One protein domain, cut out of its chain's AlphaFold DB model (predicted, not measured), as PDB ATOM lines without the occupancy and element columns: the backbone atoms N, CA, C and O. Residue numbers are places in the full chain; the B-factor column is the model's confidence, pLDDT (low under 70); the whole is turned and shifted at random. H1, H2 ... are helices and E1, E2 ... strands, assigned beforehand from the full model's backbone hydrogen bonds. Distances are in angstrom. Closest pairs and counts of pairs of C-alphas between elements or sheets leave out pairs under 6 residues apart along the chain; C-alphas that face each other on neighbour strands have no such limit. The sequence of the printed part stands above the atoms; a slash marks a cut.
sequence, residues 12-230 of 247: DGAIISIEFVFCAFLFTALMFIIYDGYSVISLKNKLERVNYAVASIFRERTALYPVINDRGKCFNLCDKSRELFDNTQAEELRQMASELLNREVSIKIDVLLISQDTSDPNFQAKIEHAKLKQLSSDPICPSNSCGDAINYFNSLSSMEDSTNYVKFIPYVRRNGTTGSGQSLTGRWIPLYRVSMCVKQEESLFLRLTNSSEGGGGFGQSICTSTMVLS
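This is residues 12 to 230 of the 247 residues of an uncharacterized protein of Gilliamella apicola (UniProt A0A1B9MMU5). A very long helix, H1, sticks out of one end of the body with its residues 12 to 31, and its residues 40 to 59 pack beside H3 on one face of a twisted sheet of four strands. The short helix H4 packs on the sheet's other face, and a small hairpin, E3 and E4, lies beyond the sheet at the end away from the free part of H1. The 219 printed residues hold six named helices and six named strands, in the order H1 H2 H3 E1 E2 H4 H5 E3 E4 E5 H6 E6; the class is mixed, helices and strands. The large sheet, in the order E2 - E1 - E5 - E6, and the pair E3 - E4 are all antiparallel. The whole is loose, with a radius of gyration of the C-alphas of 24.4 A, and its outline is a rod spanning 100 by 31 by 30 A.

H1, residues 12 to 59, begins at C-alpha 12 (-57.309, 69.511, -41.410) and is 70.6 A long. H2 is residues 61 to 64, and H3 is residues 87 to 101, 20.8 A. E1, residues 105 to 116, spans 35.7 A, and E2, residues 130 to 136, 19.1 A. H4 is residues 147 to 155, H5 163 to 166, E3 171 to 173 and E4 186 to 188. E5, residues 191 to 199, spans 27.0 A; H6 is residues 204 to 210; E6, residues 221 to 229, spans 26.5 A and ends at C-alpha 229 (8.730, 43.733, -47.647).

In the sheet, N 108 and O 195 of E1 and E5 are 2.9 A apart, N 113 and O 133 of E1 and E2 2.9 A, and N 194 and O 226 of E5 and E6 2.9 A. H1 lies over E5 and E6 at a height over the sheet of 7.5 A; its closest C-alphas to E5 are Ala 55 and Val 194, 6.0 A. On the same face, H3 lies over E1 and E5. H1, with residues 46 to 54 alone, touches H3 at a shallow tilt of 34 degrees, only just short of steep, opposite ways; the closest C-alphas, Val 50 and Ala 97, are 6.4 A apart. On the opposite face, H4 lies over E5, height 9.0 A. H6 is not on the sheet but touches H1, the closest C-alphas being Gly 37 and Phe 205, 5.9 A. H5 only grazes the sheet with residues 165 to 166, and H2 meets H1 only through their link. In the hairpin E3 and E4, N 172 and O 187 are 2.8 A apart; E4 runs on into E5 at 24 degrees. Every O i to N i+4 pair is within hydrogen-bond range in H3, H4 and H6, and 43 of 44 in H1; H2 and H5 are too short for such a pair.

The C-alphas farthest apart, those of Asp 12 and Gly 181, are 100.8 A apart. The printed part has no cut. The links H2 to H3, E1 to E2 and E3 to E4 are long. The mean pLDDT of the printed part is 75.3; 76 residues are under 70, among them 66 to 83, 117 to 132, 174 to 185 and 208 to 220.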
ATOM      1  N   ASP A  12     -58.580  68.914 -40.992       65.25
ATOM      2  CA  ASP A  12     -57.309  69.511 -41.410       65.25
ATOM      3  C   ASP A  12     -56.209  69.385 -40.337       65.25
ATOM      4  O   ASP A  12     -55.034  69.243 -40.661       65.25
ATOM      5  N   GLY A  13     -56.575  69.358 -39.048       65.44
ATOM      6  CA  GLY A  13     -55.615  69.196 -37.945       65.44
ATOM      7  C   GLY A  13     -55.119  67.756 -37.777       65.44
ATOM      8  O   GLY A  13     -53.962  67.530 -37.422       65.44
ATOM      9  N   ALA A  14     -55.976  66.775 -38.078       67.62
ATOM     10  CA  ALA A  14     -55.615  65.361 -38.025       67.62
ATOM     11  C   ALA A  14     -54.590  64.985 -39.115       67.62
ATOM     12  O   ALA A  14     -53.657  64.235 -38.829       67.62
ATOM     13  N   ILE A  15     -54.711  65.552 -40.323       75.69
ATOM     14  CA  ILE A  15     -53.801  65.294 -41.455       75.69
ATOM     15  C   ILE A  15     -52.373  65.779 -41.146       75.69
ATOM     16  O   ILE A  15     -51.411  65.037 -41.322       75.69
ATOM     17  N   ILE A  16     -52.226  66.974 -40.569       81.19
ATOM     18  CA  ILE A  16     -50.905  67.523 -40.213       81.19
ATOM     19  C   ILE A  16     -50.210  66.653 -39.149       81.19
ATOM     20  O   ILE A  16     -48.998  66.439 -39.194       81.19
ATOM     21  N   SER A  17     -50.972  66.107 -38.195       85.06
ATOM     22  CA  SER A  17     -50.407  65.259 -37.139       85.06
ATOM     23  C   SER A  17     -49.904  63.904 -37.651       85.06
ATOM     24  O   SER A  17     -48.862  63.435 -37.194       85.06
ATOM     25  N   ILE A  18     -50.593  63.291 -38.625       86.88
ATOM     26  CA  ILE A  18     -50.172  62.000 -39.188       86.88
ATOM     27  C   ILE A  18     -48.942  62.150 -40.092       86.88
ATOM     28  O   ILE A  18     -48.036  61.320 -40.019       86.88
ATOM     29  N   GLU A  19     -48.852  63.237 -40.863       89.94
ATOM     30  CA  GLU A  19     -47.665  63.553 -41.666       89.94
ATOM     31  C   GLU A  19     -46.434  63.776 -40.782       89.94
ATOM     32  O   GLU A  19     -45.358  63.250 -41.066       89.94
ATOM     33  N   PHE A  20     -46.593  64.486 -39.661       91.31
ATOM     34  CA  PHE A  20     -45.500  64.715 -38.721       91.31
ATOM     35  C   PHE A  20     -44.967  63.409 -38.111       91.31
ATOM     36  O   PHE A  20     -43.753  63.207 -38.046       91.31
ATOM     37  N   VAL A  21     -45.857  62.495 -37.711       93.94
ATOM     38  CA  VAL A  21     -45.464  61.180 -37.172       93.94
ATOM     39  C   VAL A  21     -44.751  60.341 -38.234       93.94
ATOM     40  O   VAL A  21     -43.735  59.712 -37.935       93.94
ATOM     41  N   PHE A  22     -45.234  60.364 -39.477       93.06
ATOM     42  CA  PHE A  22     -44.605  59.640 -40.578       93.06
ATOM     43  C   PHE A  22     -43.198  60.173 -40.893       93.06
ATOM     44  O   PHE A  22     -42.250  59.394 -41.005       93.06
ATOM     45  N   CYS A  23     -43.032  61.496 -40.947       93.88
ATOM     46  CA  CYS A  23     -41.727  62.134 -41.128       93.88
ATOM     47  C   CYS A  23     -40.762  61.818 -39.977       93.88
ATOM     48  O   CYS A  23     -39.593  61.513 -40.221       93.88
ATOM     49  N   ALA A  24     -41.241  61.836 -38.728       93.31
ATOM     50  CA  ALA A  24     -40.431  61.466 -37.568       93.31
ATOM     51  C   ALA A  24     -39.978  59.998 -37.640       93.31
ATOM     52  O   ALA A  24     -38.802  59.705 -37.414       93.31
ATOM     53  N   PHE A  25     -40.873  59.084 -38.027       95.25
ATOM     54  CA  PHE A  25     -40.538  57.674 -38.213       95.25
ATOM     55  C   PHE A  25     -39.471  57.480 -39.300       95.25
ATOM     56  O   PHE A  25     -38.446  56.841 -39.049       95.25
ATOM     57  N   LEU A  26     -39.644  58.099 -40.471       93.94
ATOM     58  CA  LEU A  26     -38.654  58.038 -41.550       93.94
ATOM     59  C   LEU A  26     -37.289  58.590 -41.125       93.94
ATOM     60  O   LEU A  26     -36.262  57.990 -41.436       93.94
ATOM     61  N   PHE A  27     -37.263  59.693 -40.375       95.31
ATOM     62  CA  PHE A  27     -36.018  60.261 -39.865       95.31
ATOM     63  C   PHE A  27     -35.300  59.308 -38.899       95.31
ATOM     64  O   PHE A  27     -34.088  59.115 -39.010       95.31
ATOM     65  N   THR A  28     -36.032  58.662 -37.984       93.50
ATOM     66  CA  THR A  28     -35.440  57.670 -37.068       93.50
ATOM     67  C   THR A  28     -34.892  56.450 -37.805       93.50
ATOM     68  O   THR A  28     -33.785  56.003 -37.503       93.50
ATOM     69  N   ALA A  29     -35.609  55.957 -38.820       90.75
ATOM     70  CA  ALA A  29     -35.143  54.860 -39.662       90.75
ATOM     71  C   ALA A  29     -33.862  55.238 -40.423       90.75
ATOM     72  O   ALA A  29     -32.912  54.457 -40.476       90.75
ATOM     73  N   LEU A  30     -33.796  56.462 -40.954       90.94
ATOM     74  CA  LEU A  30     -32.621  56.969 -41.659       90.94
ATOM     75  C   LEU A  30     -31.412  57.093 -40.723       90.94
ATOM     76  O   LEU A  30     -30.321  56.643 -41.074       90.94
ATOM     77  N   MET A  31     -31.596  57.630 -39.513       92.38
ATOM     78  CA  MET A  31     -30.524  57.711 -38.514       92.38
ATOM     79  C   MET A  31     -29.992  56.335 -38.114       92.38
ATOM     80  O   MET A  31     -28.782  56.168 -37.967       92.38
ATOM     81  N   PHE A  32     -30.869  55.338 -37.996       90.06
ATOM     82  CA  PHE A  32     -30.466  53.967 -37.706       90.06
ATOM     83  C   PHE A  32     -29.610  53.362 -38.834       90.06
ATOM     84  O   PHE A  32     -28.565  52.773 -38.559       90.06
ATOM     85  N   ILE A  33     -29.983  53.583 -40.100       86.81
ATOM     86  CA  ILE A  33     -29.191  53.137 -41.260       86.81
ATOM     87  C   ILE A  33     -27.820  53.826 -41.294       86.81
ATOM     88  O   ILE A  33     -26.804  53.166 -41.515       86.81
ATOM     89  N   ILE A  34     -27.771  55.141 -41.048       89.94
ATOM     90  CA  ILE A  34     -26.503  55.885 -40.997       89.94
ATOM     91  C   ILE A  34     -25.616  55.361 -39.867       89.94
ATOM     92  O   ILE A  34     -24.418  55.172 -40.075       89.94
ATOM     93  N   TYR A  35     -26.181  55.118 -38.684       90.81
ATOM     94  CA  TYR A  35     -25.433  54.609 -37.538       90.81
ATOM     95  C   TYR A  35     -24.835  53.223 -37.808       90.81
ATOM     96  O   TYR A  35     -23.667  52.975 -37.491       90.81
ATOM     97  N   ASP A  36     -25.604  52.334 -38.434       86.81
ATOM     98  CA  ASP A  36     -25.121  51.007 -38.803       86.81
ATOM     99  C   ASP A  36     -23.999  51.086 -39.853       86.81
ATOM    100  O   ASP A  36     -22.914  50.532 -39.657       86.81
ATOM    101  N   GLY A  37     -24.194  51.879 -40.913       84.44
ATOM    102  CA  GLY A  37     -23.161  52.121 -41.925       84.44
ATOM    103  C   GLY A  37     -21.889  52.742 -41.336       84.44
ATOM    104  O   GLY A  37     -20.775  52.315 -41.649       84.44
ATOM    105  N   TYR A  38     -22.032  53.699 -40.417       89.81
ATOM    106  CA  TYR A  38     -20.908  54.291 -39.692       89.81
ATOM    107  C   TYR A  38     -20.143  53.244 -38.875       89.81
ATOM    108  O   TYR A  38     -18.910  53.231 -38.887       89.81
ATOM    109  N   SER A  39     -20.853  52.340 -38.201       86.69
ATOM    110  CA  SER A  39     -20.249  51.280 -37.390       86.69
ATOM    111  C   SER A  39     -19.432  50.304 -38.242       86.69
ATOM    112  O   SER A  39     -18.310  49.957 -37.867       86.69
ATOM    113  N   VAL A  40     -19.934  49.934 -39.425       85.44
ATOM    114  CA  VAL A  40     -19.219  49.102 -40.412       85.44
ATOM    115  C   VAL A  40     -17.949  49.792 -40.912       85.44
ATOM    116  O   VAL A  40     -16.867  49.206 -40.874       85.44
ATOM    117  N   ILE A  41     -18.053  51.052 -41.347       86.69
ATOM    118  CA  ILE A  41     -16.905  51.816 -41.863       86.69
ATOM    119  C   ILE A  41     -15.853  52.007 -40.766       86.69
ATOM    120  O   ILE A  41     -14.657  51.833 -40.999       86.69
ATOM    121  N   SER A  42     -16.291  52.327 -39.548       89.25
ATOM    122  CA  SER A  42     -15.414  52.476 -38.387       89.25
ATOM    123  C   SER A  42     -14.679  51.173 -38.064       89.25
ATOM    124  O   SER A  42     -13.466  51.192 -37.843       89.25
ATOM    125  N   LEU A  43     -15.374  50.029 -38.104       88.00
ATOM    126  CA  LEU A  43     -14.761  48.720 -37.886       88.00
ATOM    127  C   LEU A  43     -13.741  48.382 -38.979       88.00
ATOM    128  O   LEU A  43     -12.632  47.961 -38.653       88.00
ATOM    129  N   LYS A  44     -14.068  48.634 -40.251       88.81
ATOM    130  CA  LYS A  44     -13.141  48.431 -41.371       88.81
ATOM    131  C   LYS A  44     -11.869  49.266 -41.210       88.81
ATOM    132  O   LYS A  44     -10.769  48.732 -41.311       88.81
ATOM    133  N   ASN A  45     -12.005  50.546 -40.867       91.44
ATOM    134  CA  ASN A  45     -10.860  51.430 -40.647       91.44
ATOM    135  C   ASN A  45      -9.984  50.967 -39.473       91.44
ATOM    136  O   ASN A  45      -8.757  51.044 -39.541       91.44
ATOM    137  N   LYS A  46     -10.595  50.487 -38.381       92.69
ATOM    138  CA  LYS A  46      -9.850  49.902 -37.254       92.69
ATOM    139  C   LYS A  46      -9.106  48.641 -37.685       92.69
ATOM    140  O   LYS A  46      -7.927  48.504 -37.370       92.69
ATOM    141  N   LEU A  47      -9.769  47.766 -38.438       92.12
ATOM    142  CA  LEU A  47      -9.187  46.534 -38.954       92.12
ATOM    143  C   LEU A  47      -7.991  46.812 -39.878       92.12
ATOM    144  O   LEU A  47      -6.956  46.176 -39.725       92.12
ATOM    145  N   GLU A  48      -8.081  47.795 -40.776       93.19
ATOM    146  CA  GLU A  48      -6.964  48.193 -41.646       93.19
ATOM    147  C   GLU A  48      -5.761  48.713 -40.848       93.19
ATOM    148  O   GLU A  48      -4.623  48.338 -41.128       93.19
ATOM    149  N   ARG A  49      -5.998  49.527 -39.810       94.38
ATOM    150  CA  ARG A  49      -4.924  50.025 -38.934       94.38
ATOM    151  C   ARG A  49      -4.235  48.898 -38.173       94.38
ATOM    152  O   ARG A  49      -3.011  48.902 -38.069       94.38
ATOM    153  N   VAL A  50      -5.003  47.940 -37.655       94.31
ATOM    154  CA  VAL A  50      -4.449  46.787 -36.932       94.31
ATOM    155  C   VAL A  50      -3.724  45.845 -37.886       94.31
ATOM    156  O   VAL A  50      -2.613  45.422 -37.578       94.31
ATOM    157  N   ASN A  51      -4.268  45.606 -39.080       94.00
ATOM    158  CA  ASN A  51      -3.590  44.825 -40.111       94.00
ATOM    159  C   ASN A  51      -2.247  45.457 -40.502       94.00
ATOM    160  O   ASN A  51      -1.228  44.773 -40.547       94.00
ATOM    161  N   TYR A  52      -2.211  46.778 -40.697       93.81
ATOM    162  CA  TYR A  52      -0.967  47.496 -40.965       93.81
ATOM    163  C   TYR A  52       0.025  47.407 -39.796       93.81
ATOM    164  O   TYR A  52       1.216  47.192 -40.019       93.81
ATOM    165  N   ALA A  53      -0.446  47.536 -38.552       92.81
ATOM    166  CA  ALA A  53       0.398  47.410 -37.365       92.81
ATOM    167  C   ALA A  53       1.031  46.014 -37.269       92.81
ATOM    168  O   ALA A  53       2.245  45.898 -37.104       92.81
ATOM    169  N   VAL A  54       0.239  44.957 -37.456       91.81
ATOM    170  CA  VAL A  54       0.731  43.574 -37.449       91.81
ATOM    171  C   VAL A  54       1.676  43.315 -38.617       91.81
ATOM    172  O   VAL A  54       2.740  42.735 -38.419       91.81
ATOM    173  N   ALA A  55       1.359  43.802 -39.817       92.00
ATOM    174  CA  ALA A  55       2.259  43.694 -40.960       92.00
ATOM    175  C   ALA A  55       3.588  44.437 -40.718       92.00
ATOM    176  O   ALA A  55       4.650  43.953 -41.104       92.00
ATOM    177  N   SER A  56       3.563  45.579 -40.027       90.62
ATOM    178  CA  SER A  56       4.767  46.320 -39.637       90.62
ATOM    179  C   SER A  56       5.620  45.552 -38.618       90.62
ATOM    180  O   SER A  56       6.838  45.473 -38.763       90.62
ATOM    181  N   ILE A  57       4.992  44.913 -37.627       88.81
ATOM    182  CA  ILE A  57       5.689  44.028 -36.679       88.81
ATOM    183  C   ILE A  57       6.312  42.847 -37.425       88.81
ATOM    184  O   ILE A  57       7.479  42.517 -37.217       88.81
ATOM    185  N   PHE A  58       5.568  42.258 -38.362       85.19
ATOM    186  CA  PHE A  58       6.062  41.164 -39.189       85.19
ATOM    187  C   PHE A  58       7.221  41.586 -40.095       85.19
ATOM    188  O   PHE A  58       8.139  40.811 -40.345       85.19
ATOM    189  N   ARG A  59       7.227  42.835 -40.556       86.62
ATOM    190  CA  ARG A  59       8.333  43.408 -41.323       86.62
ATOM    191  C   ARG A  59       9.628  43.505 -40.513       86.62
ATOM    192  O   ARG A  59      10.692  43.277 -41.085       86.62
ATOM    193  N   GLU A  60       9.547  43.818 -39.221       83.94
ATOM    194  CA  GLU A  60      10.697  43.953 -38.305       83.94
ATOM    195  C   GLU A  60      11.024  42.647 -37.548       83.94
ATOM    196  O   GLU A  60      11.893  42.602 -36.672       83.94
ATOM    197  N   ARG A  61      10.361  41.542 -37.901       77.69
ATOM    198  CA  ARG A  61      10.444  40.260 -37.189       77.69
ATOM    199  C   ARG A  61      11.852  39.707 -37.001       77.69
ATOM    200  O   ARG A  61      12.087  39.011 -36.023       77.69
ATOM    201  N   THR A  62      12.796  40.013 -37.893       71.50
ATOM    202  CA  THR A  62      14.180  39.520 -37.789       71.50
ATOM    203  C   THR A  62      14.909  40.046 -36.549       71.50
ATOM    204  O   THR A  62      15.913  39.459 -36.142       71.50
ATOM    205  N   ALA A  63      14.425  41.163 -35.988       71.25
ATOM    206  CA  ALA A  63      14.902  41.744 -34.737       71.25
ATOM    207  C   ALA A  63      14.162  41.188 -33.507       71.25
ATOM    208  O   ALA A  63      14.740  41.152 -32.425       71.25
ATOM    209  N   LEU A  64      12.905  40.762 -33.671       72.19
ATOM    210  CA  LEU A  64      12.039  40.310 -32.576       72.19
ATOM    211  C   LEU A  64      12.168  38.812 -32.296       72.19
ATOM    212  O   LEU A  64      12.174  38.406 -31.137       72.19
ATOM    213  N   TYR A  65      12.286  37.995 -33.342       70.31
ATOM    214  CA  TYR A  65      12.283  36.544 -33.213       70.31
ATOM    215  C   TYR A  65      13.674  35.948 -33.445       70.31
ATOM    216  O   TYR A  65      14.394  36.359 -34.366       70.31
ATOM    217  N   PRO A  66      14.065  34.951 -32.630       66.88
ATOM    218  CA  PRO A  66      15.292  34.210 -32.852       66.88
ATOM    219  C   PRO A  66      15.184  33.362 -34.123       66.88
ATOM    220  O   PRO A  66      14.102  33.087 -34.644       66.88
ATOM    221  N   VAL A  67      16.339  32.938 -34.629       64.56
ATOM    222  CA  VAL A  67      16.407  32.135 -35.848       64.56
ATOM    223  C   VAL A  67      15.726  30.783 -35.631       64.56
ATOM    224  O   VAL A  67      16.100  30.046 -34.718       64.56
ATOM    225  N   ILE A  68      14.764  30.439 -36.489       61.41
ATOM    226  CA  ILE A  68      14.118  29.126 -36.456       61.41
ATOM    227  C   ILE A  68      15.040  28.122 -37.160       61.41
ATOM    228  O   ILE A  68      15.362  28.261 -38.340       61.41
ATOM    229  N   ASN A  69      15.480  27.101 -36.421       55.19
ATOM    230  CA  ASN A  69      16.265  25.982 -36.948       55.19
ATOM    231  C   ASN A  69      15.326  24.873 -37.437       55.19
ATOM    232  O   ASN A  69      15.346  23.772 -36.886       55.19
ATOM    233  N   ASP A  70      14.473  25.146 -38.424       49.31
ATOM    234  CA  ASP A  70      13.607  24.090 -38.944       49.31
ATOM    235  C   ASP A  70      14.367  23.249 -39.979       49.31
ATOM    236  O   ASP A  70      14.528  23.629 -41.139       49.31
ATOM    237  N   ARG A  71      14.872  22.093 -39.533       43.28
ATOM    238  CA  ARG A  71      15.536  21.097 -40.390       43.28
ATOM    239  C   ARG A  71      14.540  20.327 -41.280       43.28
ATOM    240  O   ARG A  71      14.972  19.445 -42.014       43.28
ATOM    241  N   GLY A  72      13.231  20.606 -41.207       38.94
ATOM    242  CA  GLY A  72      12.190  19.718 -41.736       38.94
ATOM    243  C   GLY A  72      11.572  20.047 -43.103       38.94
ATOM    244  O   GLY A  72      11.007  19.148 -43.719       38.94
ATOM    245  N   LYS A  73      11.633  21.291 -43.612       40.03
ATOM    246  CA  LYS A  73      10.885  21.694 -44.839       40.03
ATOM    247  C   LYS A  73      11.650  22.574 -45.834       40.03
ATOM    248  O   LYS A  73      11.074  23.189 -46.743       40.03
ATOM    249  N   CYS A  74      12.965  22.614 -45.705       43.75
ATOM    250  CA  CYS A  74      13.832  23.195 -46.713       43.75
ATOM    251  C   CYS A  74      14.670  22.106 -47.367       43.75
ATOM    252  O   CYS A  74      15.406  21.395 -46.694       43.75
ATOM    253  N   PHE A  75      14.556  22.002 -48.689       44.41
ATOM    254  CA  PHE A  75      15.463  21.206 -49.504       44.41
ATOM    255  C   PHE A  75      16.891  21.735 -49.311       44.41
ATOM    256  O   PHE A  75      17.188  22.858 -49.698       44.41
ATOM    257  N   ASN A  76      17.709  20.923 -48.641       39.59
ATOM    258  CA  ASN A  76      19.174  20.856 -48.564       39.59
ATOM    259  C   ASN A  76      20.028  22.119 -48.317       39.59
ATOM    260  O   ASN A  76      21.231  21.953 -48.143       39.59
ATOM    261  N   LEU A  77      19.477  23.336 -48.231       44.91
ATOM    262  CA  LEU A  77      20.290  24.539 -47.991       44.91
ATOM    263  C   LEU A  77      19.530  25.714 -47.338       44.91
ATOM    264  O   LEU A  77      19.752  26.872 -47.673       44.91
ATOM    265  N   CYS A  78      18.630  25.454 -46.383       51.50
ATOM    266  CA  CYS A  78      18.201  26.505 -45.444       51.50
ATOM    267  C   CYS A  78      18.863  26.270 -44.093       51.50
ATOM    268  O   CYS A  78      18.227  25.803 -43.148       51.50
ATOM    269  N   ASP A  79      20.137  26.620 -43.980       46.88
ATOM    270  CA  ASP A  79      20.694  26.844 -42.656       46.88
ATOM    271  C   ASP A  79      20.117  28.164 -42.127       46.88
ATOM    272  O   ASP A  79      20.520  29.253 -42.520       46.88
ATOM    273  N   LYS A  80      19.136  28.049 -41.225       52.22
ATOM    274  CA  LYS A  80      18.789  29.082 -40.237       52.22
ATOM    275  C   LYS A  80      18.383  30.440 -40.838       52.22
ATOM    276  O   LYS A  80      19.130  31.416 -40.799       52.22
ATOM    277  N   SER A  81      17.153  30.547 -41.336       59.06
ATOM    278  CA  SER A  81      16.633  31.818 -41.857       59.06
ATOM    279  C   SER A  81      15.773  32.551 -40.819       59.06
ATOM    280  O   SER A  81      14.815  32.008 -40.278       59.06
ATOM    281  N   ARG A  82      16.107  33.826 -40.569       61.44
ATOM    282  CA  ARG A  82      15.333  34.768 -39.727       61.44
ATOM    283  C   ARG A  82      14.025  35.238 -40.378       61.44
ATOM    284  O   ARG A  82      13.250  35.967 -39.770       61.44
ATOM    285  N   GLU A  83      13.814  34.868 -41.635       69.88
ATOM    286  CA  GLU A  83      12.726  35.333 -42.496       69.88
ATOM    287  C   GLU A  83      11.697  34.212 -42.770       69.88
ATOM    288  O   GLU A  83      10.622  34.476 -43.300       69.88
ATOM    289  N   LEU A  84      11.943  32.969 -42.337       72.88
ATOM    290  CA  LEU A  84      10.912  31.922 -42.272       72.88
ATOM    291  C   LEU A  84      10.103  32.060 -40.988       72.88
ATOM    292  O   LEU A  84      10.696  32.271 -39.936       72.88
ATOM    293  N   PHE A  85       8.774  31.977 -41.061       75.94
ATOM    294  CA  PHE A  85       7.881  32.015 -39.896       75.94
ATOM    295  C   PHE A  85       7.308  30.641 -39.578       75.94
ATOM    296  O   PHE A  85       7.238  29.774 -40.444       75.94
ATOM    297  N   ASP A  86       6.892  30.491 -38.325       79.25
ATOM    298  CA  ASP A  86       6.189  29.323 -37.813       79.25
ATOM    299  C   ASP A  86       4.742  29.697 -37.448       79.25
ATOM    300  O   ASP A  86       4.427  30.871 -37.226       79.25
ATOM    301  N   ASN A  87       3.867  28.695 -37.365       80.75
ATOM    302  CA  ASN A  87       2.464  28.859 -36.991       80.75
ATOM    303  C   ASN A  87       2.314  29.453 -35.579       80.75
ATOM    304  O   ASN A  87       1.368  30.193 -35.326       80.75
ATOM    305  N   THR A  88       3.276  29.209 -34.682       83.31
ATOM    306  CA  THR A  88       3.325  29.821 -33.342       83.31
ATOM    307  C   THR A  88       3.420  31.349 -33.394       83.31
ATOM    308  O   THR A  88       2.661  32.039 -32.722       83.31
ATOM    309  N   GLN A  89       4.279  31.896 -34.259       83.94
ATOM    310  CA  GLN A  89       4.431  33.349 -34.431       83.94
ATOM    311  C   GLN A  89       3.177  33.984 -35.044       83.94
ATOM    312  O   GLN A  89       2.820  35.115 -34.721       83.94
ATOM    313  N   ALA A  90       2.499  33.263 -35.939       85.12
ATOM    314  CA  ALA A  90       1.234  33.715 -36.505       85.12
ATOM    315  C   ALA A  90       0.102  33.715 -35.454       85.12
ATOM    316  O   ALA A  90      -0.731  34.624 -35.462       85.12
ATOM    317  N   GLU A  91       0.105  32.761 -34.516       88.12
ATOM    318  CA  GLU A  91      -0.838  32.705 -33.391       88.12
ATOM    319  C   GLU A  91      -0.646  33.876 -32.415       88.12
ATOM    320  O   GLU A  91      -1.615  34.544 -32.058       88.12
ATOM    321  N   GLU A  92       0.598  34.191 -32.040       88.44
ATOM    322  CA  GLU A  92       0.906  35.331 -31.159       88.44
ATOM    323  C   GLU A  92       0.409  36.659 -31.755       88.44
ATOM    324  O   GLU A  92      -0.201  37.487 -31.071       88.44
ATOM    325  N   LEU A  93       0.595  36.847 -33.065       88.19
ATOM    326  CA  LEU A  93       0.096  38.027 -33.772       88.19
ATOM    327  C   LEU A  93      -1.428  38.060 -33.854       88.19
ATOM    328  O   LEU A  93      -2.014  39.143 -33.805       88.19
ATOM    329  N   ARG A  94      -2.083  36.899 -33.946       90.19
ATOM    330  CA  ARG A  94      -3.543  36.806 -33.870       90.19
ATOM    331  C   ARG A  94      -4.051  37.228 -32.506       90.19
ATOM    332  O   ARG A  94      -4.999  38.010 -32.446       90.19
ATOM    333  N   GLN A  95      -3.420  36.758 -31.435       90.81
ATOM    334  CA  GLN A  95      -3.791  37.148 -30.080       90.81
ATOM    335  C   GLN A  95      -3.642  38.664 -29.889       90.81
ATOM    336  O   GLN A  95      -4.594  39.326 -29.480       90.81
ATOM    337  N   MET A  96      -2.511  39.236 -30.303       91.12
ATOM    338  CA  MET A  96      -2.291  40.683 -30.255       91.12
ATOM    339  C   MET A  96      -3.331  41.462 -31.077       91.12
ATOM    340  O   MET A  96      -3.888  42.454 -30.606       91.12
ATOM    341  N   ALA A  97      -3.619  41.030 -32.308       90.81
ATOM    342  CA  ALA A  97      -4.630  41.670 -33.151       90.81
ATOM    343  C   ALA A  97      -6.024  41.607 -32.513       90.81
ATOM    344  O   ALA A  97      -6.793  42.567 -32.606       90.81
ATOM    345  N   SER A  98      -6.330  40.490 -31.851       91.06
ATOM    346  CA  SER A  98      -7.592  40.284 -31.152       91.06
ATOM    347  C   SER A  98      -7.755  41.243 -29.973       91.06
ATOM    348  O   SER A  98      -8.808  41.867 -29.834       91.06
ATOM    349  N   GLU A  99      -6.693  41.445 -29.193       92.56
ATOM    350  CA  GLU A  99      -6.660  42.418 -28.097       92.56
ATOM    351  C   GLU A  99      -6.803  43.862 -28.604       92.56
ATOM    352  O   GLU A  99      -7.585  44.639 -28.057       92.56
ATOM    353  N   LEU A 100      -6.127  44.220 -29.703       90.94
ATOM    354  CA  LEU A 100      -6.208  45.566 -30.291       90.94
ATOM    355  C   LEU A 100      -7.590  45.899 -30.867       90.94
ATOM    356  O   LEU A 100      -8.015  47.057 -30.843       90.94
ATOM    357  N   LEU A 101      -8.287  44.901 -31.413       89.06
ATOM    358  CA  LEU A 101      -9.627  45.066 -31.979       89.06
ATOM    359  C   LEU A 101     -10.742  44.826 -30.957       89.06
ATOM    360  O   LEU A 101     -11.899  45.126 -31.264       89.06
ATOM    361  N   ASN A 102     -10.402  44.321 -29.764       89.81
ATOM    362  CA  ASN A 102     -11.339  43.821 -28.756       89.81
ATOM    363  C   ASN A 102     -12.369  42.847 -29.360       89.81
ATOM    364  O   ASN A 102     -13.569  42.919 -29.082       89.81
ATOM    365  N   ARG A 103     -11.909  42.015 -30.301       86.56
ATOM    366  CA  ARG A 103     -12.727  41.102 -31.107       86.56
ATOM    367  C   ARG A 103     -11.891  39.928 -31.567       86.56
ATOM    368  O   ARG A 103     -10.675  40.026 -31.689       86.56
ATOM    369  N   GLU A 104     -12.550  38.832 -31.886       87.94
ATOM    370  CA  GLU A 104     -11.913  37.679 -32.501       87.94
ATOM    371  C   GLU A 104     -11.521  37.961 -33.959       87.94
ATOM    372  O   GLU A 104     -12.316  38.467 -34.756       87.94
ATOM    373  N   VAL A 105     -10.271  37.638 -34.297       88.56
ATOM    374  CA  VAL A 105      -9.669  37.883 -35.614       88.56
ATOM    375  C   VAL A 105      -9.152  36.566 -36.171       88.56
ATOM    376  O   VAL A 105      -8.566  35.764 -35.442       88.56
ATOM    377  N   SER A 106      -9.353  36.365 -37.469       89.12
ATOM    378  CA  SER A 106      -8.744  35.278 -38.238       89.12
ATOM    379  C   SER A 106      -7.604  35.834 -39.077       89.12
ATOM    380  O   SER A 106      -7.780  36.881 -39.703       89.12
ATOM    381  N   ILE A 107      -6.453  35.163 -39.099       89.31
ATOM    382  CA  ILE A 107      -5.254  35.641 -39.802       89.31
ATOM    383  C   ILE A 107      -4.703  34.544 -40.713       89.31
ATOM    384  O   ILE A 107      -4.682  33.368 -40.351       89.31
ATOM    385  N   LYS A 108      -4.227  34.953 -41.890       89.12
ATOM    386  CA  LYS A 108      -3.417  34.142 -42.800       89.12
ATOM    387  C   LYS A 108      -2.223  34.961 -43.275       89.12
ATOM    388  O   LYS A 108      -2.383  36.117 -43.673       89.12
ATOM    389  N   ILE A 109      -1.039  34.363 -43.242       88.31
ATOM    390  CA  ILE A 109       0.203  34.989 -43.690       88.31
ATOM    391  C   ILE A 109       0.741  34.191 -44.871       88.31
ATOM    392  O   ILE A 109       1.020  33.001 -44.755       88.31
ATOM    393  N   ASP A 110       0.915  34.870 -45.999       86.75
ATOM    394  CA  ASP A 110       1.613  34.343 -47.164       86.75
ATOM    395  C   ASP A 110       2.974  35.028 -47.289       86.75
ATOM    396  O   ASP A 110       3.094  36.241 -47.092       86.75
ATOM    397  N   VAL A 111       4.002  34.272 -47.658       85.31
ATOM    398  CA  VAL A 111       5.300  34.804 -48.068       85.31
ATOM    399  C   VAL A 111       5.654  34.306 -49.457       85.31
ATOM    400  O   VAL A 111       5.485  33.130 -49.774       85.31
ATOM    401  N   LEU A 112       6.196  35.215 -50.256       84.94
ATOM    402  CA  LEU A 112       6.822  34.941 -51.532       84.94
ATOM    403  C   LEU A 112       8.333  35.127 -51.390       84.94
ATOM    404  O   LEU A 112       8.822  36.240 -51.162       84.94
ATOM    405  N   LEU A 113       9.067  34.023 -51.521       80.44
ATOM    406  CA  LEU A 113      10.525  34.011 -51.540       80.44
ATOM    407  C   LEU A 113      11.025  33.744 -52.953       80.44
ATOM    408  O   LEU A 113      10.419  32.982 -53.702       80.44
ATOM    409  N   ILE A 114      12.164  34.345 -53.284       79.19
ATOM    410  CA  ILE A 114      12.874  34.089 -54.531       79.19
ATOM    411  C   ILE A 114      14.217  33.457 -54.175       79.19
ATOM    412  O   ILE A 114      15.077  34.124 -53.591       79.19
ATOM    413  N   SER A 115      14.394  32.181 -54.517       73.38
ATOM    414  CA  SER A 115      15.683  31.505 -54.376       73.38
ATOM    415  C   SER A 115      16.558  31.739 -55.599       73.38
ATOM    416  O   SER A 115      16.077  31.785 -56.731       73.38
ATOM    417  N   GLN A 116      17.849  31.881 -55.344       71.12
ATOM    418  CA  GLN A 116      18.891  32.169 -56.309       71.12
ATOM    419  C   GLN A 116      19.625  30.893 -56.700       71.12
ATOM    420  O   GLN A 116      19.949  30.086 -55.836       71.12
ATOM    421  N   ASP A 117      19.893  30.730 -57.988       67.50
ATOM    422  CA  ASP A 117      20.722  29.641 -58.488       67.50
ATOM    423  C   ASP A 117      22.203  30.009 -58.316       67.50
ATOM    424  O   ASP A 117      22.668  31.025 -58.835       67.50
ATOM    425  N   THR A 118      22.941  29.209 -57.545       63.47
ATOM    426  CA  THR A 118      24.371  29.442 -57.286       63.47
ATOM    427  C   THR A 118      25.295  28.884 -58.366       63.47
ATOM    428  O   THR A 118      26.502  29.133 -58.323       63.47
ATOM    429  N   SER A 119      24.755  28.143 -59.335       63.03
ATOM    430  CA  SER A 119      25.545  27.441 -60.349       63.03
ATOM    431  C   SER A 119      26.026  28.329 -61.507       63.03
ATOM    432  O   SER A 119      26.986  27.960 -62.188       63.03
ATOM    433  N   ASP A 120      25.440  29.519 -61.700       60.72
ATOM    434  CA  ASP A 120      25.840  30.473 -62.745       60.72
ATOM    435  C   ASP A 120      26.654  31.657 -62.164       60.72
ATOM    436  O   ASP A 120      26.128  32.469 -61.399       60.72
ATOM    437  N   PRO A 121      27.939  31.838 -62.529       55.78
ATOM    438  CA  PRO A 121      28.750  32.968 -62.064       55.78
ATOM    439  C   PRO A 121      28.286  34.335 -62.604       55.78
ATOM    440  O   PRO A 121      28.686  35.370 -62.069       55.78
ATOM    441  N   ASN A 122      27.427  34.367 -63.632       56.25
ATOM    442  CA  ASN A 122      26.799  35.580 -64.160       56.25
ATOM    443  C   ASN A 122      25.390  35.816 -63.599       56.25
ATOM    444  O   ASN A 122      24.639  36.609 -64.178       56.25
ATOM    445  N   PHE A 123      25.041  35.172 -62.475       60.06
ATOM    446  CA  PHE A 123      23.780  35.329 -61.748       60.06
ATOM    447  C   PHE A 123      23.597  36.774 -61.238       60.06
ATOM    448  O   PHE A 123      23.783  37.122 -60.073       60.06
ATOM    449  N   GLN A 124      23.266  37.674 -62.156       55.91
ATOM    450  CA  GLN A 124      22.900  39.054 -61.891       55.91
ATOM    451  C   GLN A 124      21.388  39.148 -61.994       55.91
ATOM    452  O   GLN A 124      20.873  39.185 -63.102       55.91
ATOM    453  N   ALA A 125      20.691  39.189 -60.854       59.94
ATOM    454  CA  ALA A 125      19.328  39.718 -60.696       59.94
ATOM    455  C   ALA A 125      18.272  39.335 -61.769       59.94
ATOM    456  O   ALA A 125      17.291  40.058 -61.949       59.94
ATOM    457  N   LYS A 126      18.435  38.216 -62.483       64.25
ATOM    458  CA  LYS A 126      17.502  37.771 -63.522       64.25
ATOM    459  C   LYS A 126      16.445  36.878 -62.894       64.25
ATOM    460  O   LYS A 126      16.761  35.833 -62.335       64.25
ATOM    461  N   ILE A 127      15.189  37.301 -63.019       66.06
ATOM    462  CA  ILE A 127      14.008  36.576 -62.526       66.06
ATOM    463  C   ILE A 127      13.908  35.176 -63.155       66.06
ATOM    464  O   ILE A 127      13.442  34.251 -62.507       66.06
ATOM    465  N   GLU A 128      14.397  35.000 -64.385       65.44
ATOM    466  CA  GLU A 128      14.351  33.732 -65.134       65.44
ATOM    467  C   GLU A 128      15.111  32.580 -64.457       65.44
ATOM    468  O   GLU A 128      14.739  31.424 -64.615       65.44
ATOM    469  N   HIS A 129      16.140  32.893 -63.666       60.59
ATOM    470  CA  HIS A 129      16.919  31.908 -62.902       60.59
ATOM    471  C   HIS A 129      16.482  31.834 -61.435       60.59
ATOM    472  O   HIS A 129      17.154  31.236 -60.595       60.59
ATOM    473  N   ALA A 130      15.386  32.507 -61.101       61.47
ATOM    474  CA  ALA A 130      14.938  32.695 -59.744       61.47
ATOM    475  C   ALA A 130      13.693  31.834 -59.511       61.47
ATOM    476  O   ALA A 130      12.674  31.991 -60.183       61.47
ATOM    477  N   LYS A 131      13.768  30.900 -58.562       68.12
ATOM    478  CA  LYS A 131      12.639  30.017 -58.255       68.12
ATOM    479  C   LYS A 131      11.778  30.661 -57.181       68.12
ATOM    480  O   LYS A 131      12.261  30.992 -56.094       68.12
ATOM    481  N   LEU A 132      10.504  30.851 -57.503       68.31
ATOM    482  CA  LEU A 132       9.530  31.333 -56.544       68.31
ATOM    483  C   LEU A 132       9.179  30.203 -55.581       68.31
ATOM    484  O   LEU A 132       9.029  29.045 -55.969       68.31
ATOM    485  N   LYS A 133       9.065  30.548 -54.306       72.38
ATOM    486  CA  LYS A 133       8.549  29.652 -53.282       72.38
ATOM    487  C   LYS A 133       7.517  30.408 -52.472       72.38
ATOM    488  O   LYS A 133       7.852  31.393 -51.811       72.38
ATOM    489  N   GLN A 134       6.280  29.930 -52.513       74.62
ATOM    490  CA  GLN A 134       5.253  30.376 -51.591       74.62
ATOM    491  C   GLN A 134       5.326  29.544 -50.308       74.62
ATOM    492  O   GLN A 134       5.391  28.315 -50.345       74.62
ATOM    493  N   LEU A 135       5.309  30.217 -49.163       72.06
ATOM    494  CA  LEU A 135       5.023  29.591 -47.877       72.06
ATOM    495  C   LEU A 135       3.798  30.299 -47.294       72.06
ATOM    496  O   LEU A 135       3.732  31.523 -47.262       72.06
ATOM    497  N   SER A 136       2.801  29.521 -46.902       74.81
ATOM    498  CA  SER A 136       1.544  30.018 -46.348       74.81
ATOM    499  C   SER A 136       1.355  29.386 -44.978       74.81
ATOM    500  O   SER A 136       1.609  28.188 -44.830       74.81
ATOM    501  N   SER A 137       0.955  30.174 -43.980       75.75
ATOM    502  CA  SER A 137       0.421  29.614 -42.736       75.75
ATOM    503  C   SER A 137      -0.947  29.003 -43.011       75.75
ATOM    504  O   SER A 137      -1.742  29.574 -43.768       75.75
ATOM    505  N   ASP A 138      -1.280  27.925 -42.309       74.88
ATOM    506  CA  ASP A 138      -2.676  27.504 -42.211       74.88
ATOM    507  C   ASP A 138      -3.520  28.661 -41.633       74.88
ATOM    508  O   ASP A 138      -3.019  29.441 -40.814       74.88
ATOM    509  N   PRO A 139      -4.774  28.845 -42.083       77.19
ATOM    510  CA  PRO A 139      -5.625  29.911 -41.575       77.19
ATOM    511  C   PRO A 139      -5.894  29.693 -40.084       77.19
ATOM    512  O   PRO A 139      -6.441  28.666 -39.683       77.19
ATOM    513  N   ILE A 140      -5.522  30.678 -39.267       80.44
ATOM    514  CA  ILE A 140      -5.683  30.604 -37.818       80.44
ATOM    515  C   ILE A 140      -7.007  31.241 -37.430       80.44
ATOM    516  O   ILE A 140      -7.268  32.407 -37.744       80.44
ATOM    517  N   CYS A 141      -7.828  30.468 -36.727       80.62
ATOM    518  CA  CYS A 141      -9.225  30.776 -36.493       80.62
ATOM    519  C   CYS A 141      -9.643  30.496 -35.048       80.62
ATOM    520  O   CYS A 141      -9.397  29.398 -34.547       80.62
ATOM    521  N   PRO A 142     -10.343  31.431 -34.387       67.75
ATOM    522  CA  PRO A 142     -10.988  31.142 -33.121       67.75
ATOM    523  C   PRO A 142     -12.192  30.235 -33.406       67.75
ATOM    524  O   PRO A 142     -13.102  30.604 -34.141       67.75
ATOM    525  N   SER A 143     -12.182  29.016 -32.867       64.38
ATOM    526  CA  SER A 143     -13.312  28.065 -32.848       64.38
ATOM    527  C   SER A 143     -13.734  27.358 -34.155       64.38
ATOM    528  O   SER A 143     -14.854  26.863 -34.245       64.38
ATOM    529  N   ASN A 144     -12.852  27.220 -35.157       59.34
ATOM    530  CA  ASN A 144     -13.124  26.505 -36.429       59.34
ATOM    531  C   ASN A 144     -14.324  27.036 -37.257       59.34
ATOM    532  O   ASN A 144     -14.627  26.490 -38.316       59.34
ATOM    533  N   SER A 145     -14.983  28.124 -36.844       59.69
ATOM    534  CA  SER A 145     -16.165  28.701 -37.501       59.69
ATOM    535  C   SER A 145     -15.806  29.784 -38.529       59.69
ATOM    536  O   SER A 145     -16.418  30.851 -38.577       59.69
ATOM    537  N   CYS A 146     -14.779  29.529 -39.337       64.69
ATOM    538  CA  CYS A 146     -14.173  30.502 -40.249       64.69
ATOM    539  C   CYS A 146     -14.668  30.418 -41.698       64.69
ATOM    540  O   CYS A 146     -13.966  30.892 -42.585       64.69
ATOM    541  N   GLY A 147     -15.828  29.810 -41.966       68.94
ATOM    542  CA  GLY A 147     -16.279  29.511 -43.335       68.94
ATOM    543  C   GLY A 147     -16.094  30.679 -44.315       68.94
ATOM    544  O   GLY A 147     -15.421  30.530 -45.333       68.94
ATOM    545  N   ASP A 148     -16.573  31.867 -43.946       73.88
ATOM    546  CA  ASP A 148     -16.476  33.065 -44.791       73.88
ATOM    547  C   ASP A 148     -15.043  33.613 -44.908       73.88
ATOM    548  O   ASP A 148     -14.608  34.005 -45.994       73.88
ATOM    549  N   ALA A 149     -14.268  33.576 -43.820       77.31
ATOM    550  CA  ALA A 149     -12.868  34.001 -43.823       77.31
ATOM    551  C   ALA A 149     -11.995  33.077 -44.691       77.31
ATOM    552  O   ALA A 149     -11.135  33.550 -45.430       77.31
ATOM    553  N   ILE A 150     -12.246  31.765 -44.653       79.56
ATOM    554  CA  ILE A 150     -11.562  30.769 -45.488       79.56
ATOM    555  C   ILE A 150     -11.897  30.993 -46.962       79.56
ATOM    556  O   ILE A 150     -10.994  30.987 -47.797       79.56
ATOM    557  N   ASN A 151     -13.166  31.253 -47.286       81.00
ATOM    558  CA  ASN A 151     -13.574  31.580 -48.651       81.00
ATOM    559  C   ASN A 151     -12.837  32.822 -49.164       81.00
ATOM    560  O   ASN A 151     -12.283  32.792 -50.263       81.00
ATOM    561  N   TYR A 152     -12.727  33.872 -48.344       82.88
ATOM    562  CA  TYR A 152     -11.913  35.041 -48.676       82.88
ATOM    563  C   TYR A 152     -10.434  34.671 -48.889       82.88
ATOM    564  O   TYR A 152      -9.853  35.003 -49.924       82.88
ATOM    565  N   PHE A 153      -9.824  33.929 -47.964       83.38
ATOM    566  CA  PHE A 153      -8.424  33.500 -48.057       83.38
ATOM    567  C   PHE A 153      -8.105  32.615 -49.264       83.38
ATOM    568  O   PHE A 153      -6.958  32.619 -49.717       83.38
ATOM    569  N   ASN A 154      -9.090  31.871 -49.761       82.75
ATOM    570  CA  ASN A 154      -8.985  31.040 -50.959       82.75
ATOM    571  C   ASN A 154      -9.305  31.824 -52.238       82.75
ATOM    572  O   ASN A 154      -8.802  31.479 -53.301       82.75
ATOM    573  N   SER A 155     -10.111  32.887 -52.144       82.19
ATOM    574  CA  SER A 155     -10.387  33.793 -53.267       82.19
ATOM    575  C   SER A 155      -9.185  34.670 -53.640       82.19
ATOM    576  O   SER A 155      -9.084  35.151 -54.767       82.19
ATOM    577  N   LEU A 156      -8.261  34.878 -52.697       80.38
ATOM    578  CA  LEU A 156      -7.015  35.600 -52.927       80.38
ATOM    579  C   LEU A 156      -6.143  34.848 -53.938       80.38
ATOM    580  O   LEU A 156      -5.831  33.673 -53.756       80.38
ATOM    581  N   SER A 157      -5.692  35.557 -54.975       79.19
ATOM    582  CA  SER A 157      -4.805  34.988 -55.988       79.19
ATOM    583  C   SER A 157      -3.510  34.461 -55.369       79.19
ATOM    584  O   SER A 157      -2.942  35.052 -54.433       79.19
ATOM    585  N   SER A 158      -3.035  33.342 -55.919       76.44
ATOM    586  CA  SER A 158      -1.704  32.823 -55.623       76.44
ATOM    587  C   SER A 158      -0.655  33.892 -55.934       76.44
ATOM    588  O   SER A 158      -0.751  34.619 -56.928       76.44
ATOM    589  N   MET A 159       0.343  34.008 -55.059       73.44
ATOM    590  CA  MET A 159       1.453  34.936 -55.276       73.44
ATOM    591  C   MET A 159       2.417  34.441 -56.359       73.44
ATOM    592  O   MET A 159       3.160  35.248 -56.911       73.44
ATOM    593  N   GLU A 160       2.390  33.142 -56.666       70.94
ATOM    594  CA  GLU A 160       3.290  32.488 -57.618       70.94
ATOM    595  C   GLU A 160       2.859  32.693 -59.079       70.94
ATOM    596  O   GLU A 160       3.686  33.017 -59.926       70.94
ATOM    597  N   ASP A 161       1.556  32.611 -59.363       65.00
ATOM    598  CA  ASP A 161       1.016  32.663 -60.736       65.00
ATOM    599  C   ASP A 161       1.016  34.076 -61.346       65.00
ATOM    600  O   ASP A 161       0.847  34.278 -62.549       65.00
ATOM    601  N   SER A 162       1.198  35.092 -60.506       62.31
ATOM    602  CA  SER A 162       1.116  36.495 -60.884       62.31
ATOM    603  C   SER A 162       2.524  37.068 -61.057       62.31
ATOM    604  O   SER A 162       3.185  37.490 -60.106       62.31
ATOM    605  N   THR A 163       2.963  37.182 -62.316       66.25
ATOM    606  CA  THR A 163       4.210  37.880 -62.709       66.25
ATOM    607  C   THR A 163       4.271  39.334 -62.219       66.25
ATOM    608  O   THR A 163       5.328  39.964 -62.230       66.25
ATOM    609  N   ASN A 164       3.144  39.881 -61.756       76.12
ATOM    610  CA  ASN A 164       3.061  41.210 -61.177       76.12
ATOM    611  C   ASN A 164       3.637  41.279 -59.758       76.12
ATOM    612  O   ASN A 164       4.226  42.303 -59.424       76.12
ATOM    613  N   TYR A 165       3.538  40.220 -58.941       76.75
ATOM    614  CA  TYR A 165       4.075  40.259 -57.572       76.75
ATOM    615  C   TYR A 165       5.600  40.268 -57.538       76.75
ATOM    616  O   TYR A 165       6.200  40.960 -56.717       76.75
ATOM    617  N   VAL A 166       6.223  39.581 -58.495       76.94
ATOM    618  CA  VAL A 166       7.683  39.537 -58.634       76.94
ATOM    619  C   VAL A 166       8.273  40.926 -58.879       76.94
ATOM    620  O   VAL A 166       9.342  41.237 -58.364       76.94
ATOM    621  N   LYS A 167       7.552  41.806 -59.589       81.06
ATOM    622  CA  LYS A 167       7.996  43.188 -59.852       81.06
ATOM    623  C   LYS A 167       8.126  44.029 -58.580       81.06
ATOM    624  O   LYS A 167       8.841  45.027 -58.593       81.06
ATOM    625  N   PHE A 168       7.448  43.650 -57.496       82.75
ATOM    626  CA  PHE A 168       7.526  44.350 -56.213       82.75
ATOM    627  C   PHE A 168       8.641  43.835 -55.306       82.75
ATOM    628  O   PHE A 168       8.857  44.421 -54.247       82.75
ATOM    629  N   ILE A 169       9.342  42.765 -55.692       85.31
ATOM    630  CA  ILE A 169      10.440  42.197 -54.915       85.31
ATOM    631  C   ILE A 169      11.751  42.835 -55.391       85.31
ATOM    632  O   ILE A 169      12.230  42.513 -56.477       85.31
ATOM    633  N   PRO A 170      12.356  43.753 -54.617       86.12
ATOM    634  CA  PRO A 170      13.602  44.380 -55.017       86.12
ATOM    635  C   PRO A 170      14.787  43.431 -54.817       86.12
ATOM    636  O   PRO A 170      14.872  42.693 -53.828       86.12
ATOM    637  N   TYR A 171      15.745  43.516 -55.738       81.12
ATOM    638  CA  TYR A 171      17.074  42.941 -55.567       81.12
ATOM    639  C   TYR A 171      17.991  43.963 -54.896       81.12
ATOM    640  O   TYR A 171      18.166  45.077 -55.394       81.12
ATOM    641  N   VAL A 172      18.609  43.583 -53.782       79.56
ATOM    642  CA  VAL A 172      19.587  44.413 -53.076       79.56
ATOM    643  C   VAL A 172      20.976  43.847 -53.300       79.56
ATOM    644  O   VAL A 172      21.301  42.753 -52.838       79.56
ATOM    645  N   ARG A 173      21.810  44.622 -53.997       74.12
ATOM    646  CA  ARG A 173      23.215  44.292 -54.233       74.12
ATOM    647  C   ARG A 173      24.023  44.453 -52.946       74.12
ATOM    648  O   ARG A 173      23.821  45.409 -52.198       74.12
ATOM    649  N   ARG A 174      24.965  43.543 -52.704       68.94
ATOM    650  CA  ARG A 174      25.922  43.615 -51.599       68.94
ATOM    651  C   ARG A 174      27.309  43.900 -52.165       68.94
ATOM    652  O   ARG A 174      27.827  43.140 -52.976       68.94
ATOM    653  N   ASN A 175      27.919  44.989 -51.712       55.72
ATOM    654  CA  ASN A 175      29.318  45.282 -52.005       55.72
ATOM    655  C   ASN A 175      30.173  44.635 -50.911       55.72
ATOM    656  O   ASN A 175      30.444  45.253 -49.887       55.72
ATOM    657  N   GLY A 176      30.540  43.368 -51.091       54.12
ATOM    658  CA  GLY A 176      31.419  42.670 -50.157       54.12
ATOM    659  C   GLY A 176      32.077  41.468 -50.813       54.12
ATOM    660  O   GLY A 176      31.393  40.543 -51.232       54.12
ATOM    661  N   THR A 177      33.404  41.486 -50.905       45.88
ATOM    662  CA  THR A 177      34.219  40.344 -51.321       45.88
ATOM    663  C   THR A 177      34.310  39.356 -50.159       45.88
ATOM    664  O   THR A 177      35.110  39.543 -49.244       45.88
ATOM    665  N   THR A 178      33.486  38.309 -50.153       51.00
ATOM    666  CA  THR A 178      33.698  37.173 -49.245       51.00
ATOM    667  C   THR A 178      34.852  36.332 -49.786       51.00
ATOM    668  O   THR A 178      34.794  35.860 -50.918       51.00
ATOM    669  N   GLY A 179      35.910  36.155 -48.988       46.88
ATOM    670  CA  GLY A 179      37.167  35.477 -49.347       46.88
ATOM    671  C   GLY A 179      37.074  33.966 -49.604       46.88
ATOM    672  O   GLY A 179      38.059  33.257 -49.434       46.88
ATOM    673  N   SER A 180      35.913  33.458 -50.006       46.03
ATOM    674  CA  SER A 180      35.669  32.044 -50.281       46.03
ATOM    675  C   SER A 180      34.815  31.892 -51.540       46.03
ATOM    676  O   SER A 180      33.611  31.722 -51.427       46.03
ATOM    677  N   GLY A 181      35.435  32.013 -52.722       46.62
ATOM    678  CA  GLY A 181      35.094  31.369 -54.013       46.62
ATOM    679  C   GLY A 181      33.678  31.416 -54.624       46.62
ATOM    680  O   GLY A 181      33.547  31.106 -55.800       46.62
ATOM    681  N   GLN A 182      32.632  31.793 -53.893       53.47
ATOM    682  CA  GLN A 182      31.222  31.797 -54.288       53.47
ATOM    683  C   GLN A 182      30.573  33.062 -53.711       53.47
ATOM    684  O   GLN A 182      29.827  33.038 -52.735       53.47
ATOM    685  N   SER A 183      30.950  34.220 -54.253       53.75
ATOM    686  CA  SER A 183      30.464  35.511 -53.761       53.75
ATOM    687  C   SER A 183      29.111  35.837 -54.393       53.75
ATOM    688  O   SER A 183      29.058  36.407 -55.483       53.75
ATOM    689  N   LEU A 184      28.013  35.526 -53.701       60.16
ATOM    690  CA  LEU A 184      26.688  36.047 -54.049       60.16
ATOM    691  C   LEU A 184      26.720  37.583 -54.014       60.16
ATOM    692  O   LEU A 184      27.046  38.198 -52.998       60.16
ATOM    693  N   THR A 185      26.399  38.219 -55.140       65.62
ATOM    694  CA  THR A 185      26.536  39.678 -55.318       65.62
ATOM    695  C   THR A 185      25.372  40.483 -54.728       65.62
ATOM    696  O   THR A 185      25.380  41.712 -54.786       65.62
ATOM    697  N   GLY A 186      24.377  39.826 -54.128       72.06
ATOM    698  CA  GLY A 186      23.171  40.452 -53.590       72.06
ATOM    699  C   GLY A 186      22.038  39.453 -53.359       72.06
ATOM    700  O   GLY A 186      22.170  38.274 -53.669       72.06
ATOM    701  N   ARG A 187      20.907  39.926 -52.826       76.88
ATOM    702  CA  ARG A 187      19.753  39.089 -52.459       76.88
ATOM    703  C   ARG A 187      18.415  39.712 -52.847       76.88
ATOM    704  O   ARG A 187      18.286  40.933 -52.872       76.88
ATOM    705  N   TRP A 188      17.411  38.874 -53.083       80.69
ATOM    706  CA  TRP A 188      16.017  39.304 -53.216       80.69
ATOM    707  C   TRP A 188      15.375  39.463 -51.834       80.69
ATOM    708  O   TRP A 188      15.582  38.622 -50.960       80.69
ATOM    709  N   ILE A 189      14.612  40.539 -51.624       84.94
ATOM    710  CA  ILE A 189      13.878  40.755 -50.367       84.94
ATOM    711  C   ILE A 189      12.521  40.041 -50.440       84.94
ATOM    712  O   ILE A 189      11.741  40.362 -51.334       84.94
ATOM    713  N   PRO A 190      12.185  39.128 -49.510       84.81
ATOM    714  CA  PRO A 190      10.906  38.438 -49.570       84.81
ATOM    715  C   PRO A 190       9.733  39.393 -49.326       84.81
ATOM    716  O   PRO A 190       9.822  40.348 -48.541       84.81
ATOM    717  N   LEU A 191       8.626  39.103 -50.007       88.62
ATOM    718  CA  LEU A 191       7.366  39.827 -49.900       88.62
ATOM    719  C   LEU A 191       6.401  39.030 -49.027       88.62
ATOM    720  O   LEU A 191       6.174  37.850 -49.271       88.62
ATOM    721  N   TYR A 192       5.797  39.689 -48.050       88.94
ATOM    722  CA  TYR A 192       4.763  39.115 -47.202       88.94
ATOM    723  C   TYR A 192       3.409  39.724 -47.529       88.94
ATOM    724  O   TYR A 192       3.313  40.922 -47.797       88.94
ATOM    725  N   ARG A 193       2.357  38.918 -47.434       91.06
ATOM    726  CA  ARG A 193       0.962  39.353 -47.412       91.06
ATOM    727  C   ARG A 193       0.322  38.864 -46.129       91.06
ATOM    728  O   ARG A 193       0.193  37.664 -45.912       91.06
ATOM    729  N   VAL A 194      -0.084  39.816 -45.302       91.56
ATOM    730  CA  VAL A 194      -0.836  39.569 -44.075       91.56
ATOM    731  C   VAL A 194      -2.301  39.849 -44.370       91.56
ATOM    732  O   VAL A 194      -2.666  40.969 -44.736       91.56
ATOM    733  N   SER A 195      -3.126  38.819 -44.241       91.00
ATOM    734  CA  SER A 195      -4.563  38.876 -44.479       91.00
ATOM    735  C   SER A 195      -5.303  38.637 -43.171       91.00
ATOM    736  O   SER A 195      -4.967  37.716 -42.427       91.00
ATOM    737  N   MET A 196      -6.310  39.460 -42.892       90.81
ATOM    738  CA  MET A 196      -7.088  39.408 -41.658       90.81
ATOM    739  C   MET A 196      -8.574  39.497 -41.937       90.81
ATOM    740  O   MET A 196      -8.986  40.258 -42.812       90.81
ATOM    741  N   CYS A 197      -9.368  38.784 -41.145       89.00
ATOM    742  CA  CYS A 197     -10.822  38.835 -41.182       89.00
ATOM    743  C   CYS A 197     -11.405  38.954 -39.772       89.00
ATOM    744  O   CYS A 197     -10.907  38.336 -38.831       89.00
ATOM    745  N   VAL A 198     -12.492  39.711 -39.640       88.00
ATOM    746  CA  VAL A 198     -13.287  39.831 -38.410       88.00
ATOM    747  C   VAL A 198     -14.742  39.550 -38.737       88.00
ATOM    748  O   VAL A 198     -15.270  40.069 -39.719       88.00
ATOM    749  N   LYS A 199     -15.403  38.750 -37.903       81.25
ATOM    750  CA  LYS A 199     -16.830  38.455 -38.046       81.25
ATOM    751  C   LYS A 199     -17.672  39.658 -37.605       81.25
ATOM    752  O   LYS A 199     -17.463  40.196 -36.514       81.25
ATOM    753  N   GLN A 200     -18.628  40.081 -38.435       74.50
ATOM    754  CA  GLN A 200     -19.606  41.108 -38.072       74.50
ATOM    755  C   GLN A 200     -21.023  40.529 -38.105       74.50
ATOM    756  O   GLN A 200     -21.581  40.236 -39.158       74.50
ATOM    757  N   GLU A 201     -21.616  40.363 -36.924       65.69
ATOM    758  CA  GLU A 201     -22.886  39.638 -36.771       65.69
ATOM    759  C   GLU A 201     -24.130  40.544 -36.877       65.69
ATOM    760  O   GLU A 201     -25.219  40.070 -37.210       65.69
ATOM    761  N   GLU A 202     -23.971  41.857 -36.673       65.25
ATOM    762  CA  GLU A 202     -25.099  42.748 -36.349       65.25
ATOM    763  C   GLU A 202     -25.473  43.783 -37.425       65.25
ATOM    764  O   GLU A 202     -26.486  44.459 -37.273       65.25
ATOM    765  N   SER A 203     -24.718  43.915 -38.524       65.25
ATOM    766  CA  SER A 203     -24.997  44.982 -39.501       65.25
ATOM    767  C   SER A 203     -26.055  44.596 -40.535       65.25
ATOM    768  O   SER A 203     -25.912  43.622 -41.277       65.25
ATOM    769  N   LEU A 204     -27.105  45.413 -40.622       69.81
ATOM    770  CA  LEU A 204     -28.146  45.333 -41.649       69.81
ATOM    771  C   LEU A 204     -27.679  45.939 -42.976       69.81
ATOM    772  O   LEU A 204     -28.083  45.468 -44.036       69.81
ATOM    773  N   PHE A 205     -26.799  46.939 -42.925       70.19
ATOM    774  CA  PHE A 205     -26.147  47.546 -44.076       70.19
ATOM    775  C   PHE A 205     -25.352  46.508 -44.868       70.19
ATOM    776  O   PHE A 205     -25.582  46.361 -46.065       70.19
ATOM    777  N   LEU A 206     -24.492  45.728 -44.199       68.38
ATOM    778  CA  LEU A 206     -23.731  44.660 -44.859       68.38
ATOM    779  C   LEU A 206     -24.646  43.604 -45.484       68.38
ATOM    780  O   LEU A 206     -24.421  43.177 -46.615       68.38
ATOM    781  N   ARG A 207     -25.729  43.237 -44.786       71.06
ATOM    782  CA  ARG A 207     -26.741  42.323 -45.335       71.06
ATOM    783  C   ARG A 207     -27.373  42.883 -46.605       71.06
ATOM    784  O   ARG A 207     -27.535  42.142 -47.567       71.06
ATOM    785  N   LEU A 208     -27.712  44.170 -46.623       68.50
ATOM    786  CA  LEU A 208     -28.333  44.807 -47.779       68.50
ATOM    787  C   LEU A 208     -27.367  44.882 -48.968       68.50
ATOM    788  O   LEU A 208     -27.741  44.477 -50.066       68.50
ATOM    789  N   THR A 209     -26.129  45.338 -48.760       67.94
ATOM    790  CA  THR A 209     -25.165  45.552 -49.854       67.94
ATOM    791  C   THR A 209     -24.648  44.260 -50.470       67.94
ATOM    792  O   THR A 209     -24.361  44.240 -51.659       67.94
ATOM    793  N   ASN A 210     -24.553  43.183 -49.692       62.31
ATOM    794  CA  ASN A 210     -24.028  41.903 -50.175       62.31
ATOM    795  C   ASN A 210     -25.133  40.923 -50.602       62.31
ATOM    796  O   ASN A 210     -24.839  39.902 -51.215       62.31
ATOM    797  N   SER A 211     -26.412  41.228 -50.341       56.47
ATOM    798  CA  SER A 211     -27.543  40.414 -50.825       56.47
ATOM    799  C   SER A 211     -27.660  40.356 -52.356       56.47
ATOM    800  O   SER A 211     -28.305  39.451 -52.880       56.47
ATOM    801  N   SER A 212     -27.015  41.278 -53.082       50.50
ATOM    802  CA  SER A 212     -26.938  41.247 -54.547       50.50
ATOM    803  C   SER A 212     -25.918  40.241 -55.091       50.50
ATOM    804  O   SER A 212     -26.003  39.877 -56.260       50.50
ATOM    805  N   GLU A 213     -24.984  39.761 -54.267       51.94
ATOM    806  CA  GLU A 213     -23.979  38.759 -54.635       51.94
ATOM    807  C   GLU A 213     -24.257  37.431 -53.916       51.94
ATOM    808  O   GLU A 213     -23.521  37.028 -53.029       51.94
ATOM    809  N   GLY A 214     -25.358  36.758 -54.273       42.09
ATOM    810  CA  GLY A 214     -25.521  35.288 -54.276       42.09
ATOM    811  C   GLY A 214     -25.073  34.413 -53.085       42.09
ATOM    812  O   GLY A 214     -25.015  33.198 -53.254       42.09
ATOM    813  N   GLY A 215     -24.763  34.955 -51.907       40.34
ATOM    814  CA  GLY A 215     -24.196  34.220 -50.774       40.34
ATOM    815  C   GLY A 215     -25.059  34.341 -49.523       40.34
ATOM    816  O   GLY A 215     -24.911  35.271 -48.734       40.34
ATOM    817  N   GLY A 216     -25.975  33.389 -49.337       36.53
ATOM    818  CA  GLY A 216     -26.777  33.262 -48.123       36.53
ATOM    819  C   GLY A 216     -25.926  32.810 -46.937       36.53
ATOM    820  O   GLY A 216     -25.630  31.628 -46.801       36.53
ATOM    821  N   GLY A 217     -25.568  33.746 -46.061       42.09
ATOM    822  CA  GLY A 217     -24.914  33.473 -44.785       42.09
ATOM    823  C   GLY A 217     -25.208  34.591 -43.789       42.09
ATOM    824  O   GLY A 217     -24.865  35.751 -44.012       42.09
ATOM    825  N   PHE A 218     -25.888  34.259 -42.690       41.84
ATOM    826  CA  PHE A 218     -26.079  35.171 -41.564       41.84
ATOM    827  C   PHE A 218     -24.752  35.299 -40.795       41.84
ATOM    828  O   PHE A 218     -24.409  34.421 -40.008       41.84
ATOM    829  N   GLY A 219     -24.028  36.402 -41.020       53.75
ATOM    830  CA  GLY A 219     -22.822  36.782 -40.267       53.75
ATOM    831  C   GLY A 219     -21.596  36.978 -41.154       53.75
ATOM    832  O   GLY A 219     -20.685  36.164 -41.124       53.75
ATOM    833  N   GLN A 220     -21.564  38.064 -41.925       67.56
ATOM    834  CA  GLN A 220     -20.505  38.300 -42.906       67.56
ATOM    835  C   GLN A 220     -19.217  38.805 -42.244       67.56
ATOM    836  O   GLN A 220     -19.241  39.660 -41.353       67.56
ATOM    837  N   SER A 221     -18.073  38.284 -42.688       76.31
ATOM    838  CA  SER A 221     -16.761  38.739 -42.230       76.31
ATOM    839  C   SER A 221     -16.238  39.907 -43.062       76.31
ATOM    840  O   SER A 221     -16.223  39.843 -44.291       76.31
ATOM    841  N   ILE A 222     -15.733  40.949 -42.401       85.00
ATOM    842  CA  ILE A 222     -14.939  41.994 -43.054       85.00
ATOM    843  C   ILE A 222     -13.497  41.516 -43.110       85.00
ATOM    844  O   ILE A 222     -12.925  41.179 -42.074       85.00
ATOM    845  N   CYS A 223     -12.905  41.542 -44.302       87.12
ATOM    846  CA  CYS A 223     -11.533  41.116 -44.523       87.12
ATOM    847  C   CYS A 223     -10.669  42.211 -45.161       87.12
ATOM    848  O   CYS A 223     -11.160  43.079 -45.885       87.12
ATOM    849  N   THR A 224      -9.368  42.169 -44.891       91.19
ATOM    850  CA  THR A 224      -8.357  43.079 -45.444       91.19
ATOM    851  C   THR A 224      -7.034  42.346 -45.641       91.19
ATOM    852  O   THR A 224      -6.727  41.399 -44.915       91.19
ATOM    853  N   SER A 225      -6.221  42.800 -46.592       90.88
ATOM    854  CA  SER A 225      -4.887  42.261 -46.851       90.88
ATOM    855  C   SER A 225      -3.878  43.389 -47.033       90.88
ATOM    856  O   SER A 225      -4.131  44.313 -47.804       90.88
ATOM    857  N   THR A 226      -2.727  43.293 -46.371       92.75
ATOM    858  CA  THR A 226      -1.623  44.257 -46.485       92.75
ATOM    859  C   THR A 226      -0.363  43.536 -46.935       92.75
ATOM    860  O   THR A 226      -0.065  42.444 -46.454       92.75
ATOM    861  N   MET A 227       0.390  44.147 -47.851       90.88
ATOM    862  CA  MET A 227       1.667  43.619 -48.330       90.88
ATOM    863  C   MET A 227       2.838  44.408 -47.757       90.88
ATOM    864  O   MET A 227       2.816  45.639 -47.740       90.88
ATOM    865  N   VAL A 228       3.871  43.702 -47.303       91.94
ATOM    866  CA  VAL A 228       5.074  44.300 -46.716       91.94
ATOM    867  C   VAL A 228       6.328  43.552 -47.151       91.94
ATOM    868  O   VAL A 228       6.339  42.332 -47.269       91.94
ATOM    869  N   LEU A 229       7.408  44.294 -47.373       90.00
ATOM    870  CA  LEU A 229       8.730  43.733 -47.647       90.00
ATOM    871  C   LEU A 229       9.474  43.479 -46.340       90.00
ATOM    872  O   LEU A 229       9.405  44.319 -45.437       90.00
ATOM    873  N   SER A 230      10.224  42.376 -46.263       85.31
ATOM    874  CA  SER A 230      11.113  42.116 -45.123       85.31
ATOM    875  C   SER A 230      12.095  43.268 -44.916       85.31
ATOM    876  O   SER A 230      12.591  43.886 -45.866       85.31
TER     877      SER A 230